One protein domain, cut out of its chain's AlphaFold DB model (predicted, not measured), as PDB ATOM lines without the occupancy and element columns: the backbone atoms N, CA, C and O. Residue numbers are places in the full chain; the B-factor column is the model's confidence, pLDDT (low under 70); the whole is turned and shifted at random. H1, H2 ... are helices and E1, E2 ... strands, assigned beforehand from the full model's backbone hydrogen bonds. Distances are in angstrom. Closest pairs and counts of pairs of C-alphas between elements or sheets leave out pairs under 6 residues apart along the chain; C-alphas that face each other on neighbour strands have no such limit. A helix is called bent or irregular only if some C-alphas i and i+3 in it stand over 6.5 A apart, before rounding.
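What this domain is: This is residues 288 to 394 of the 394 residues of an uncharacterized protein of Chenopodium quinoa (UniProt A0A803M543). Two long helices, H2 and H3, make the two sides of a long, open frame: the chain runs out along H2, turns through residues 341 to 347 and folds back along H3, with open space between them. At the other end lie the short helix H1, the loop of residues 297 to 309 and the short strand E1 near the last residue. The printed part has 107 residues, with three named helices and one named strand in the order H1, H2, H3, E1, and is mostly helix. It is only just loose, close to extended, with a radius of gyration of the C-alphas of 19.1 A; its spans of 59 by 28 by 19 A give a rod.

How they stand to each other: H1, residues 288 to 296, touches H2, residues 310 to 340, with residues 310 to 314 of H2 alone. The closest C-alphas are those of Gly 295 and Ala 310, 5.0 A apart, and the lines stand at a steep tilt of 55 degrees, opposite ways. H2 has a kink of 42 degrees near residue 327. H3, residues 348 to 379, is apart from H2, and only just apart from H1, at 8.2 A. E1, residues 390 to 393, pairs with no named strand; its closest C-alpha to H3 is that of Ile 390, 6.2 A from that of Ala 377. Every O i to N i+4 pair is within hydrogen-bond range in H3, but 4 of 5 in H1 and 19 of 27 in H2.

Where its parts are: H1 begins at C-alpha 288, (69.686, -64.624, 72.027), and is only just irregular, with C-alphas 288 and 291 6.6 A apart. H2 measures 42.7 A and H3 47.1 A, H3 ending at C-alpha 379, (92.030, -75.988, 59.382). E1 measures 8.2 A.

The domain as a whole: The C-alphas farthest apart, of Gly 341 and Gly 381, are 58.8 A apart. The printed part has no cut. The link from H1 to H2 is long. Mean pLDDT of the printed part is 88.3, with residue 344 under 70.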
ATOM      1  N   ALA A 288      69.239 -65.546  70.985       89.19
ATOM      2  CA  ALA A 288      69.686 -64.624  72.027       89.19
ATOM      3  C   ALA A 288      70.874 -65.139  72.852       89.19
ATOM      4  O   ALA A 288      71.460 -64.382  73.621       89.19
ATOM      5  N   THR A 289      71.241 -66.414  72.702       92.44
ATOM      6  CA  THR A 289      72.268 -67.068  73.517       92.44
ATOM      7  C   THR A 289      73.375 -67.640  72.632       92.44
ATOM      8  O   THR A 289      74.329 -66.935  72.293       92.44
ATOM      9  N   LEU A 290      73.253 -68.903  72.217       91.75
ATOM     10  CA  LEU A 290      74.288 -69.626  71.485       91.75
ATOM     11  C   LEU A 290      74.622 -68.975  70.143       91.75
ATOM     12  O   LEU A 290      75.797 -68.934  69.778       91.75
ATOM     13  N   PHE A 291      73.635 -68.444  69.417       91.75
ATOM     14  CA  PHE A 291      73.903 -67.825  68.115       91.75
ATOM     15  C   PHE A 291      74.576 -66.466  68.267       91.75
ATOM     16  O   PHE A 291      75.483 -66.160  67.502       91.75
ATOM     17  N   THR A 292      74.219 -65.699  69.299       92.00
ATOM     18  CA  THR A 292      74.934 -64.462  69.637       92.00
ATOM     19  C   THR A 292      76.389 -64.775  70.004       92.00
ATOM     20  O   THR A 292      77.308 -64.179  69.443       92.00
ATOM     21  N   LYS A 293      76.634 -65.790  70.848       89.50
ATOM     22  CA  LYS A 293      77.999 -66.248  71.176       89.50
ATOM     23  C   LYS A 293      78.766 -66.757  69.958       89.50
ATOM     24  O   LYS A 293      79.957 -66.496  69.829       89.50
ATOM     25  N   GLN A 294      78.101 -67.467  69.053       89.25
ATOM     26  CA  GLN A 294      78.700 -67.879  67.789       89.25
ATOM     27  C   GLN A 294      79.066 -66.664  66.928       89.25
ATOM     28  O   GLN A 294      80.189 -66.611  66.430       89.25
ATOM     29  N   GLY A 295      78.162 -65.693  66.797       89.62
ATOM     30  CA  GLY A 295      78.362 -64.470  66.022       89.62
ATOM     31  C   GLY A 295      79.545 -63.636  66.509       89.62
ATOM     32  O   GLY A 295      80.269 -63.088  65.689       89.62
ATOM     33  N   MET A 296      79.817 -63.615  67.820       88.81
ATOM     34  CA  MET A 296      80.988 -62.920  68.380       88.81
ATOM     35  C   MET A 296      82.326 -63.421  67.817       88.81
ATOM     36  O   MET A 296      83.278 -62.651  67.755       88.81
ATOM     37  N   THR A 297      82.397 -64.692  67.409       88.88
ATOM     38  CA  THR A 297      83.624 -65.316  66.877       88.88
ATOM     39  C   THR A 297      83.759 -65.215  65.357       88.88
ATOM     40  O   THR A 297      84.766 -65.661  64.813       88.88
ATOM     41  N   LEU A 298      82.738 -64.708  64.665       88.81
ATOM     42  CA  LEU A 298      82.716 -64.572  63.208       88.81
ATOM     43  C   LEU A 298      83.163 -63.171  62.792       88.81
ATOM     44  O   LEU A 298      83.165 -62.241  63.602       88.81
ATOM     45  N   ASP A 299      83.533 -63.022  61.522       88.50
ATOM     46  CA  ASP A 299      83.814 -61.709  60.950       88.50
ATOM     47  C   ASP A 299      82.503 -60.940  60.739       88.50
ATOM     48  O   ASP A 299      81.650 -61.335  59.942       88.50
ATOM     49  N   ARG A 300      82.347 -59.852  61.503       89.62
ATOM     50  CA  ARG A 300      81.148 -59.000  61.569       89.62
ATOM     51  C   ARG A 300      81.320 -57.671  60.827       89.62
ATOM     52  O   ARG A 300      80.559 -56.734  61.085       89.62
ATOM     53  N   SER A 301      82.336 -57.552  59.973       88.38
ATOM     54  CA  SER A 301      82.573 -56.340  59.188       88.38
ATOM     55  C   SER A 301      81.571 -56.212  58.029       88.38
ATOM     56  O   SER A 301      81.360 -57.145  57.255       88.38
ATOM     57  N   ILE A 302      80.933 -55.044  57.902       84.75
ATOM     58  CA  ILE A 302      80.254 -54.607  56.673       84.75
ATOM     59  C   ILE A 302      81.106 -53.502  56.052       84.75
ATOM     60  O   ILE A 302      81.228 -52.402  56.598       84.75
ATOM     61  N   GLY A 303      81.656 -53.772  54.870       83.06
ATOM     62  CA  GLY A 303      82.581 -52.843  54.222       83.06
ATOM     63  C   GLY A 303      83.860 -52.667  55.046       83.06
ATOM     64  O   GLY A 303      84.285 -53.585  55.738       83.06
ATOM     65  N   SER A 304      84.491 -51.494  54.962       79.69
ATOM     66  CA  SER A 304      85.801 -51.270  55.589       79.69
ATOM     67  C   SER A 304      85.741 -50.768  57.037       79.69
ATOM     68  O   SER A 304      86.698 -50.974  57.776       79.69
ATOM     69  N   ASN A 305      84.653 -50.100  57.449       83.31
ATOM     70  CA  ASN A 305      84.646 -49.280  58.672       83.31
ATOM     71  C   ASN A 305      83.497 -49.589  59.648       83.31
ATOM     72  O   ASN A 305      83.403 -48.931  60.683       83.31
ATOM     73  N   PHE A 306      82.603 -50.533  59.338       84.81
ATOM     74  CA  PHE A 306      81.434 -50.803  60.177       84.81
ATOM     75  C   PHE A 306      81.452 -52.228  60.721       84.81
ATOM     76  O   PHE A 306      81.477 -53.189  59.956       84.81
ATOM     77  N   PHE A 307      81.392 -52.362  62.045       86.44
ATOM     78  CA  PHE A 307      81.309 -53.646  62.733       86.44
ATOM     79  C   PHE A 307      79.939 -53.796  63.380       86.44
ATOM     80  O   PHE A 307      79.555 -53.014  64.250       86.44
ATOM     81  N   ILE A 308      79.197 -54.822  62.970       90.25
ATOM     82  CA  ILE A 308      77.876 -55.084  63.539       90.25
ATOM     83  C   ILE A 308      78.036 -55.766  64.907       90.25
ATOM     84  O   ILE A 308      78.770 -56.753  65.006       90.25
ATOM     85  N   PRO A 309      77.322 -55.335  65.961       91.56
ATOM     86  CA  PRO A 309      77.166 -56.092  67.204       91.56
ATOM     87  C   PRO A 309      76.696 -57.524  66.941       91.56
ATOM     88  O   PRO A 309      75.789 -57.750  66.141       91.56
ATOM     89  N   ALA A 310      77.255 -58.512  67.640       91.06
ATOM     90  CA  ALA A 310      76.850 -59.906  67.433       91.06
ATOM     91  C   ALA A 310      75.361 -60.127  67.764       91.06
ATOM     92  O   ALA A 310      74.677 -60.895  67.088       91.06
ATOM     93  N   ALA A 311      74.842 -59.414  68.769       91.38
ATOM     94  CA  ALA A 311      73.431 -59.461  69.140       91.38
ATOM     95  C   ALA A 311      72.506 -58.880  68.054       91.38
ATOM     96  O   ALA A 311      71.382 -59.358  67.896       91.38
ATOM     97  N   ALA A 312      72.987 -57.929  67.244       93.19
ATOM     98  CA  ALA A 312      72.199 -57.315  66.177       93.19
ATOM     99  C   ALA A 312      71.914 -58.251  64.999       93.19
ATOM    100  O   ALA A 312      70.973 -58.007  64.246       93.19
ATOM    101  N   LEU A 313      72.595 -59.398  64.903       91.12
ATOM    102  CA  LEU A 313      72.201 -60.471  63.981       91.12
ATOM    103  C   LEU A 313      70.764 -60.964  64.240       91.12
ATOM    104  O   LEU A 313      70.101 -61.452  63.326       91.12
ATOM    105  N   GLN A 314      70.234 -60.784  65.458       92.75
ATOM    106  CA  GLN A 314      68.844 -61.116  65.782       92.75
ATOM    107  C   GLN A 314      67.820 -60.259  65.019       92.75
ATOM    108  O   GLN A 314      66.677 -60.691  64.867       92.75
ATOM    109  N   CYS A 315      68.216 -59.104  64.466       93.06
ATOM    110  CA  CYS A 315      67.365 -58.305  63.581       93.06
ATOM    111  C   CYS A 315      66.830 -59.111  62.393       93.06
ATOM    112  O   CYS A 315      65.700 -58.879  61.961       93.06
ATOM    113  N   ALA A 316      67.591 -60.100  61.910       91.62
ATOM    114  CA  ALA A 316      67.166 -60.984  60.828       91.62
ATOM    115  C   ALA A 316      65.848 -61.715  61.145       91.62
ATOM    116  O   ALA A 316      65.029 -61.915  60.249       91.62
ATOM    117  N   VAL A 317      65.598 -62.052  62.418       91.94
ATOM    118  CA  VAL A 317      64.342 -62.688  62.848       91.94
ATOM    119  C   VAL A 317      63.161 -61.745  62.623       91.94
ATOM    120  O   VAL A 317      62.154 -62.151  62.051       91.94
ATOM    121  N   TYR A 318      63.284 -60.478  63.020       93.12
ATOM    122  CA  TYR A 318      62.198 -59.504  62.877       93.12
ATOM    123  C   TYR A 318      61.997 -59.067  61.424       93.12
ATOM    124  O   TYR A 318      60.858 -58.924  60.989       93.12
ATOM    125  N   ILE A 319      63.072 -58.954  60.638       93.50
ATOM    126  CA  ILE A 319      62.980 -58.748  59.184       93.50
ATOM    127  C   ILE A 319      62.212 -59.909  58.539       93.50
ATOM    128  O   ILE A 319      61.284 -59.687  57.763       93.50
ATOM    129  N   CYS A 320      62.547 -61.150  58.907       92.62
ATOM    130  CA  CYS A 320      61.832 -62.331  58.434       92.62
ATOM    131  C   CYS A 320      60.348 -62.279  58.817       92.62
ATOM    132  O   CYS A 320      59.506 -62.583  57.978       92.62
ATOM    133  N   ILE A 321      60.010 -61.857  60.039       91.00
ATOM    134  CA  ILE A 321      58.618 -61.675  60.482       91.00
ATOM    135  C   ILE A 321      57.897 -60.632  59.614       91.00
ATOM    136  O   ILE A 321      56.817 -60.924  59.095       91.00
ATOM    137  N   PHE A 322      58.498 -59.459  59.391       92.25
ATOM    138  CA  PHE A 322      57.903 -58.397  58.571       92.25
ATOM    139  C   PHE A 322      57.670 -58.807  57.115       92.25
ATOM    140  O   PHE A 322      56.729 -58.320  56.496       92.25
ATOM    141  N   ILE A 323      58.487 -59.711  56.575       92.94
ATOM    142  CA  ILE A 323      58.313 -60.254  55.222       92.94
ATOM    143  C   ILE A 323      57.286 -61.395  55.217       92.94
ATOM    144  O   ILE A 323      56.394 -61.437  54.369       92.94
ATOM    145  N   CYS A 324      57.389 -62.325  56.167       91.06
ATOM    146  CA  CYS A 324      56.579 -63.540  56.183       91.06
ATOM    147  C   CYS A 324      55.115 -63.272  56.521       91.06
ATOM    148  O   CYS A 324      54.257 -63.945  55.960       91.06
ATOM    149  N   ILE A 325      54.805 -62.309  57.397       89.44
ATOM    150  CA  ILE A 325      53.414 -62.024  57.786       89.44
ATOM    151  C   ILE A 325      52.573 -61.553  56.590       89.44
ATOM    152  O   ILE A 325      51.561 -62.194  56.308       89.44
ATOM    153  N   PRO A 326      52.975 -60.519  55.820       88.81
ATOM    154  CA  PRO A 326      52.234 -60.117  54.630       88.81
ATOM    155  C   PRO A 326      52.088 -61.248  53.612       88.81
ATOM    156  O   PRO A 326      51.005 -61.420  53.056       88.81
ATOM    157  N   ILE A 327      53.138 -62.047  53.390       90.88
ATOM    158  CA  ILE A 327      53.081 -63.212  52.492       90.88
ATOM    159  C   ILE A 327      52.060 -64.232  53.007       90.88
ATOM    160  O   ILE A 327      51.228 -64.730  52.246       90.88
ATOM    161  N   TYR A 328      52.090 -64.524  54.303       88.12
ATOM    162  CA  TYR A 328      51.179 -65.466  54.927       88.12
ATOM    163  C   TYR A 328      49.725 -65.001  54.791       88.12
ATOM    164  O   TYR A 328      48.894 -65.735  54.255       88.12
ATOM    165  N   ASP A 329      49.423 -63.763  55.173       85.88
ATOM    166  CA  ASP A 329      48.052 -63.247  55.184       85.88
ATOM    167  C   ASP A 329      47.502 -62.938  53.788       85.88
ATOM    168  O   ASP A 329      46.307 -63.116  53.540       85.88
ATOM    169  N   ARG A 330      48.345 -62.471  52.858       87.19
ATOM    170  CA  ARG A 330      47.904 -62.057  51.514       87.19
ATOM    171  C   ARG A 330      48.006 -63.155  50.467       87.19
ATOM    172  O   ARG A 330      47.255 -63.101  49.498       87.19
ATOM    173  N   MET A 331      48.896 -64.131  50.637       90.19
ATOM    174  CA  MET A 331      49.092 -65.204  49.657       90.19
ATOM    175  C   MET A 331      48.672 -66.562  50.215       90.19
ATOM    176  O   MET A 331      47.793 -67.207  49.642       90.19
ATOM    177  N   LEU A 332      49.242 -66.990  51.344       87.19
ATOM    178  CA  LEU A 332      49.020 -68.350  51.851       87.19
ATOM    179  C   LEU A 332      47.602 -68.551  52.389       87.19
ATOM    180  O   LEU A 332      46.969 -69.553  52.063       87.19
ATOM    181  N   VAL A 333      47.069 -67.603  53.163       87.31
ATOM    182  CA  VAL A 333      45.718 -67.708  53.733       87.31
ATOM    183  C   VAL A 333      44.641 -67.747  52.639       87.31
ATOM    184  O   VAL A 333      43.812 -68.656  52.690       87.31
ATOM    185  N   PRO A 334      44.619 -66.858  51.624       87.19
ATOM    186  CA  PRO A 334      43.634 -66.939  50.545       87.19
ATOM    187  C   PRO A 334      43.727 -68.229  49.727       87.19
ATOM    188  O   PRO A 334      42.694 -68.809  49.395       87.19
ATOM    189  N   VAL A 335      44.939 -68.711  49.433       89.00
ATOM    190  CA  VAL A 335      45.136 -69.992  48.734       89.00
ATOM    191  C   VAL A 335      44.629 -71.151  49.590       89.00
ATOM    192  O   VAL A 335      43.837 -71.963  49.118       89.00
ATOM    193  N   ALA A 336      45.000 -71.194  50.869       87.62
ATOM    194  CA  ALA A 336      44.543 -72.227  51.788       87.62
ATOM    195  C   ALA A 336      43.018 -72.210  51.955       87.62
ATOM    196  O   ALA A 336      42.407 -73.269  51.961       87.62
ATOM    197  N   ARG A 337      42.385 -71.030  52.016       88.19
ATOM    198  CA  ARG A 337      40.916 -70.890  52.044       88.19
ATOM    199  C   ARG A 337      40.260 -71.512  50.815       88.19
ATOM    200  O   ARG A 337      39.269 -72.219  50.965       88.19
ATOM    201  N   ARG A 338      40.818 -71.277  49.622       88.75
ATOM    202  CA  ARG A 338      40.316 -71.869  48.370       88.75
ATOM    203  C   ARG A 338      40.440 -73.393  48.361       88.75
ATOM    204  O   ARG A 338      39.569 -74.052  47.814       88.75
ATOM    205  N   LEU A 339      41.500 -73.937  48.961       89.19
ATOM    206  CA  LEU A 339      41.762 -75.380  48.974       89.19
ATOM    207  C   LEU A 339      41.004 -76.130  50.077       89.19
ATOM    208  O   LEU A 339      40.540 -77.240  49.849       89.19
ATOM    209  N   THR A 340      40.894 -75.560  51.279       86.31
ATOM    210  CA  THR A 340      40.324 -76.256  52.446       86.31
ATOM    211  C   THR A 340      38.861 -75.919  52.710       86.31
ATOM    212  O   THR A 340      38.233 -76.588  53.529       86.31
ATOM    213  N   GLY A 341      38.336 -74.848  52.105       82.00
ATOM    214  CA  GLY A 341      36.994 -74.329  52.378       82.00
ATOM    215  C   GLY A 341      36.815 -73.730  53.781       82.00
ATOM    216  O   GLY A 341      35.713 -73.322  54.134       82.00
ATOM    217  N   LYS A 342      37.872 -73.656  54.605       78.62
ATOM    218  CA  LYS A 342      37.792 -73.134  55.979       78.62
ATOM    219  C   LYS A 342      38.010 -71.618  56.005       78.62
ATOM    220  O   LYS A 342      38.954 -71.142  55.373       78.62
ATOM    221  N   PRO A 343      37.273 -70.848  56.829       73.88
ATOM    222  CA  PRO A 343      37.420 -69.389  56.912       73.88
ATOM    223  C   PRO A 343      38.808 -68.941  57.400       73.88
ATOM    224  O   PRO A 343      39.302 -67.882  57.013       73.88
ATOM    225  N   ALA A 344      39.503 -69.759  58.192       69.06
ATOM    226  CA  ALA A 344      40.883 -69.501  58.615       69.06
ATOM    227  C   ALA A 344      41.950 -70.030  57.627       69.06
ATOM    228  O   ALA A 344      43.146 -69.842  57.859       69.06
ATOM    229  N   GLY A 345      41.551 -70.711  56.546       79.25
ATOM    230  CA  GLY A 345      42.434 -71.389  55.591       79.25
ATOM    231  C   GLY A 345      43.081 -72.664  56.145       79.25
ATOM    232  O   GLY A 345      42.913 -73.734  55.577       79.25
ATOM    233  N   ILE A 346      43.777 -72.577  57.278       84.12
ATOM    234  CA  ILE A 346      44.496 -73.685  57.933       84.12
ATOM    235  C   ILE A 346      44.070 -73.743  59.404       84.12
ATOM    236  O   ILE A 346      43.910 -72.688  60.025       84.12
ATOM    237  N   SER A 347      43.882 -74.947  59.964       86.12
ATOM    238  CA  SER A 347      43.496 -75.095  61.377       86.12
ATOM    239  C   SER A 347      44.614 -74.646  62.323       86.12
ATOM    240  O   SER A 347      45.791 -74.656  61.961       86.12
ATOM    241  N   MET A 348      44.265 -74.277  63.560       85.88
ATOM    242  CA  MET A 348      45.272 -73.821  64.523       85.88
ATOM    243  C   MET A 348      46.313 -74.904  64.832       85.88
ATOM    244  O   MET A 348      47.512 -74.641  64.809       85.88
ATOM    245  N   LEU A 349      45.865 -76.146  65.028       86.81
ATOM    246  CA  LEU A 349      46.763 -77.264  65.307       86.81
ATOM    247  C   LEU A 349      47.723 -77.545  64.138       86.81
ATOM    248  O   LEU A 349      48.898 -77.820  64.362       86.81
ATOM    249  N   GLN A 350      47.260 -77.403  62.891       88.50
ATOM    250  CA  GLN A 350      48.119 -77.527  61.708       88.50
ATOM    251  C   GLN A 350      49.184 -76.426  61.655       88.50
ATOM    252  O   GLN A 350      50.333 -76.708  61.316       88.50
ATOM    253  N   ARG A 351      48.835 -75.186  62.021       88.38
ATOM    254  CA  ARG A 351      49.802 -74.077  62.105       88.38
ATOM    255  C   ARG A 351      50.879 -74.362  63.155       88.38
ATOM    256  O   ARG A 351      52.061 -74.222  62.851       88.38
ATOM    257  N   ILE A 352      50.482 -74.829  64.345       89.75
ATOM    258  CA  ILE A 352      51.410 -75.221  65.423       89.75
ATOM    259  C   ILE A 352      52.341 -76.344  64.949       89.75
ATOM    260  O   ILE A 352      53.562 -76.206  65.033       89.75
ATOM    261  N   GLY A 353      51.782 -77.427  64.398       90.44
ATOM    262  CA  GLY A 353      52.564 -78.564  63.906       90.44
ATOM    263  C   GLY A 353      53.544 -78.181  62.791       90.44
ATOM    264  O   GLY A 353      54.696 -78.606  62.808       90.44
ATOM    265  N   THR A 354      53.125 -77.312  61.868       90.31
ATOM    266  CA  THR A 354      53.992 -76.806  60.790       90.31
ATOM    267  C   THR A 354      55.144 -75.967  61.345       90.31
ATOM    268  O   THR A 354      56.287 -76.147  60.934       90.31
ATOM    269  N   GLY A 355      54.873 -75.085  62.315       90.88
ATOM    270  CA  GLY A 355      55.910 -74.290  62.977       90.88
ATOM    271  C   GLY A 355      56.937 -75.155  63.714       90.88
ATOM    272  O   GLY A 355      58.141 -74.938  63.570       90.88
ATOM    273  N   LEU A 356      56.474 -76.187  64.429       91.31
ATOM    274  CA  LEU A 356      57.345 -77.173  65.075       91.31
ATOM    275  C   LEU A 356      58.230 -77.894  64.053       91.31
ATOM    276  O   LEU A 356      59.442 -77.979  64.247       91.31
ATOM    277  N   PHE A 357      57.662 -78.340  62.935       92.81
ATOM    278  CA  PHE A 357      58.423 -78.996  61.871       92.81
ATOM    279  C   PHE A 357      59.496 -78.078  61.261       92.81
ATOM    280  O   PHE A 357      60.659 -78.469  61.153       92.81
ATOM    281  N   ILE A 358      59.144 -76.830  60.935       91.81
ATOM    282  CA  ILE A 358      60.097 -75.833  60.414       91.81
ATOM    283  C   ILE A 358      61.225 -75.580  61.424       91.81
ATOM    284  O   ILE A 358      62.387 -75.464  61.038       91.81
ATOM    285  N   SER A 359      60.912 -75.547  62.723       92.50
ATOM    286  CA  SER A 359      61.914 -75.323  63.769       92.50
ATOM    287  C   SER A 359      63.000 -76.408  63.802       92.50
ATOM    288  O   SER A 359      64.173 -76.086  64.004       92.50
ATOM    289  N   ILE A 360      62.642 -77.667  63.512       93.00
ATOM    290  CA  ILE A 360      63.596 -78.779  63.401       93.00
ATOM    291  C   ILE A 360      64.562 -78.514  62.248       93.00
ATOM    292  O   ILE A 360      65.778 -78.592  62.429       93.00
ATOM    293  N   PHE A 361      64.037 -78.143  61.078       94.25
ATOM    294  CA  PHE A 361      64.864 -77.824  59.915       94.25
ATOM    295  C   PHE A 361      65.827 -76.662  60.202       94.25
ATOM    296  O   PHE A 361      67.020 -76.761  59.912       94.25
ATOM    297  N   THR A 362      65.353 -75.602  60.861       92.25
ATOM    298  CA  THR A 362      66.196 -74.470  61.278       92.25
ATOM    299  C   THR A 362      67.346 -74.912  62.188       92.25
ATOM    300  O   THR A 362      68.475 -74.444  62.025       92.25
ATOM    301  N   MET A 363      67.105 -75.840  63.120       94.81
ATOM    302  CA  MET A 363      68.164 -76.372  63.989       94.81
ATOM    303  C   MET A 363      69.157 -77.266  63.244       94.81
ATOM    304  O   MET A 363      70.354 -77.208  63.535       94.81
ATOM    305  N   VAL A 364      68.710 -78.029  62.244       95.81
ATOM    306  CA  VAL A 364      69.613 -78.786  61.363       95.81
ATOM    307  C   VAL A 364      70.535 -77.834  60.599       95.81
ATOM    308  O   VAL A 364      71.751 -78.031  60.599       95.81
ATOM    309  N   VAL A 365      69.991 -76.763  60.015       94.38
ATOM    310  CA  VAL A 365      70.791 -75.736  59.326       94.38
ATOM    311  C   VAL A 365      71.796 -75.095  60.286       94.38
ATOM    312  O   VAL A 365      72.980 -74.996  59.959       94.38
ATOM    313  N   ALA A 366      71.371 -74.733  61.499       92.69
ATOM    314  CA  ALA A 366      72.264 -74.178  62.514       92.69
ATOM    315  C   ALA A 366      73.408 -75.142  62.884       92.69
ATOM    316  O   ALA A 366      74.567 -74.724  62.969       92.69
ATOM    317  N   ALA A 367      73.116 -76.438  63.039       94.56
ATOM    318  CA  ALA A 367      74.118 -77.463  63.326       94.56
ATOM    319  C   ALA A 367      75.130 -77.624  62.177       94.56
ATOM    320  O   ALA A 367      76.338 -77.714  62.419       94.56
ATOM    321  N   VAL A 368      74.665 -77.597  60.924       95.00
ATOM    322  CA  VAL A 368      75.538 -77.635  59.739       95.00
ATOM    323  C   VAL A 368      76.442 -76.401  59.685       95.00
ATOM    324  O   VAL A 368      77.658 -76.539  59.515       95.00
ATOM    325  N   THR A 369      75.898 -75.202  59.910       91.81
ATOM    326  CA  THR A 369      76.685 -73.959  59.966       91.81
ATOM    327  C   THR A 369      77.726 -74.009  61.085       91.81
ATOM    328  O   THR A 369      78.890 -73.657  60.874       91.81
ATOM    329  N   LYS A 370      77.358 -74.531  62.262       91.12
ATOM    330  CA  LYS A 370      78.289 -74.722  63.380       91.12
ATOM    331  C   LYS A 370      79.416 -75.694  63.028       91.12
ATOM    332  O   LYS A 370      80.574 -75.403  63.341       91.12
ATOM    333  N   LYS A 371      79.100 -76.810  62.359       92.44
ATOM    334  CA  LYS A 371      80.088 -77.788  61.876       92.44
ATOM    335  C   LYS A 371      81.070 -77.140  60.899       92.44
ATOM    336  O   LYS A 371      82.277 -77.283  61.079       92.44
ATOM    337  N   LYS A 372      80.573 -76.367  59.927       91.31
ATOM    338  CA  LYS A 372      81.413 -75.625  58.971       91.31
ATOM    339  C   LYS A 372      82.346 -74.634  59.675       91.31
ATOM    340  O   LYS A 372      83.544 -74.606  59.384       91.31
ATOM    341  N   ARG A 373      81.831 -73.873  60.647       90.75
ATOM    342  CA  ARG A 373      82.638 -72.947  61.458       90.75
ATOM    343  C   ARG A 373      83.754 -73.679  62.208       90.75
ATOM    344  O   ARG A 373      84.894 -73.228  62.201       90.75
ATOM    345  N   LEU A 374      83.440 -74.816  62.837       89.62
ATOM    346  CA  LEU A 374      84.421 -75.606  63.587       89.62
ATOM    347  C   LEU A 374      85.507 -76.195  62.677       89.62
ATOM    348  O   LEU A 374      86.682 -76.136  63.020       89.62
ATOM    349  N   MET A 375      85.133 -76.705  61.502       90.31
ATOM    350  CA  MET A 375      86.096 -77.191  60.508       90.31
ATOM    351  C   MET A 375      87.037 -76.080  60.032       90.31
ATOM    352  O   MET A 375      88.237 -76.305  59.912       90.31
ATOM    353  N   THR A 376      86.512 -74.871  59.825       89.19
ATOM    354  CA  THR A 376      87.324 -73.703  59.443       89.19
ATOM    355  C   THR A 376      88.308 -73.330  60.553       89.19
ATOM    356  O   THR A 376      89.480 -73.080  60.279       89.19
ATOM    357  N   ALA A 377      87.864 -73.354  61.814       88.56
ATOM    358  CA  ALA A 377      88.743 -73.130  62.960       88.56
ATOM    359  C   ALA A 377      89.837 -74.208  63.062       88.56
ATOM    360  O   ALA A 377      90.996 -73.868  63.278       88.56
ATOM    361  N   LEU A 378      89.496 -75.485  62.843       89.50
ATOM    362  CA  LEU A 378      90.456 -76.597  62.837       89.50
ATOM    363  C   LEU A 378      91.534 -76.410  61.766       89.50
ATOM    364  O   LEU A 378      92.720 -76.448  62.073       89.50
ATOM    365  N   GLN A 379      91.121 -76.162  60.521       91.44
ATOM    366  CA  GLN A 379      92.030 -75.988  59.382       91.44
ATOM    367  C   GLN A 379      92.993 -74.810  59.562       91.44
ATOM    368  O   GLN A 379      94.082 -74.808  58.998       91.44
ATOM    369  N   ARG A 380      92.589 -73.800  60.338       86.31
ATOM    370  CA  ARG A 380      93.390 -72.607  60.629       86.31
ATOM    371  C   ARG A 380      94.132 -72.682  61.969       86.31
ATOM    372  O   ARG A 380      94.794 -71.715  62.324       86.31
ATOM    373  N   GLY A 381      94.027 -73.789  62.711       87.06
ATOM    374  CA  GLY A 381      94.660 -73.941  64.028       87.06
ATOM    375  C   GLY A 381      94.105 -72.992  65.100       87.06
ATOM    376  O   GLY A 381      94.831 -72.591  66.004       87.06
ATOM    377  N   LEU A 382      92.831 -72.598  64.990       87.00
ATOM    378  CA  LEU A 382      92.168 -71.602  65.846       87.00
ATOM    379  C   LEU A 382      91.220 -72.214  66.897       87.00
ATOM    380  O   LEU A 382      90.477 -71.477  67.536       87.00
ATOM    381  N   ILE A 383      91.198 -73.540  67.077       80.19
ATOM    382  CA  ILE A 383      90.257 -74.205  68.005       80.19
ATOM    383  C   ILE A 383      90.441 -73.732  69.450       80.19
ATOM    384  O   ILE A 383      89.452 -73.408  70.105       80.19
ATOM    385  N   ASP A 384      91.686 -73.638  69.913       81.25
ATOM    386  CA  ASP A 384      92.014 -73.280  71.300       81.25
ATOM    387  C   ASP A 384      92.146 -71.763  71.511       81.25
ATOM    388  O   ASP A 384      92.663 -71.306  72.528       81.25
ATOM    389  N   ARG A 385      91.702 -70.956  70.535       79.94
ATOM    390  CA  ARG A 385      91.799 -69.490  70.557       79.94
ATOM    391  C   ARG A 385      90.405 -68.857  70.486       79.94
ATOM    392  O   ARG A 385      90.008 -68.392  69.418       79.94
ATOM    393  N   PRO A 386      89.647 -68.836  71.599       71.94
ATOM    394  CA  PRO A 386      88.260 -68.370  71.608       71.94
ATOM    395  C   PRO A 386      88.107 -66.877  71.277       71.94
ATOM    396  O   PRO A 386      87.058 -66.483  70.771       71.94
ATOM    397  N   ASP A 387      89.147 -66.075  71.519       76.12
ATOM    398  CA  ASP A 387      89.132 -64.618  71.331       76.12
ATOM    399  C   ASP A 387      89.503 -64.181  69.905       76.12
ATOM    400  O   ASP A 387      89.431 -62.999  69.572       76.12
ATOM    401  N   VAL A 388      89.912 -65.120  69.046       81.12
ATOM    402  CA  VAL A 388      90.332 -64.816  67.675       81.12
ATOM    403  C   VAL A 388      89.155 -64.971  66.720       81.12
ATOM    404  O   VAL A 388      88.472 -65.997  66.697       81.12
ATOM    405  N   THR A 389      88.951 -63.957  65.879       83.31
ATOM    406  CA  THR A 389      87.950 -63.992  64.813       83.31
ATOM    407  C   THR A 389      88.273 -65.101  63.816       83.31
ATOM    408  O   THR A 389      89.344 -65.144  63.208       83.31
ATOM    409  N   ILE A 390      87.322 -66.013  63.635       85.25
ATOM    410  CA  ILE A 390      87.397 -67.068  62.630       85.25
ATOM    411  C   ILE A 390      87.178 -66.408  61.263       85.25
ATOM    412  O   ILE A 390      86.232 -65.629  61.135       85.25
ATOM    413  N   PRO A 391      87.985 -66.729  60.230       83.12
ATOM    414  CA  PRO A 391      87.854 -66.169  58.882       83.12
ATOM    415  C   PRO A 391      86.644 -66.773  58.150       83.12
ATOM    416  O   PRO A 391      86.763 -67.519  57.179       83.12
ATOM    417  N   MET A 392      85.465 -66.493  58.686       86.06
ATOM    418  CA  MET A 392      84.154 -66.856  58.189       86.06
ATOM    419  C   MET A 392      83.259 -65.651  58.465       86.06
ATOM    420  O   MET A 392      83.065 -65.279  59.622       86.06
ATOM    421  N   SER A 393      82.753 -65.044  57.394       85.44
ATOM    422  CA  SER A 393      81.778 -63.961  57.496       85.44
ATOM    423  C   SER A 393      80.449 -64.491  58.040       85.44
ATOM    424  O   SER A 393      80.146 -65.684  57.894       85.44
ATOM    425  N   ILE A 394      79.727 -63.605  58.723       80.50
ATOM    426  CA  ILE A 394      78.397 -63.837  59.303       80.50
ATOM    427  C   ILE A 394      77.345 -64.311  58.301       80.50
ATOM    428  O   ILE A 394      77.388 -63.902  57.121       80.50
TER     429      ILE A 394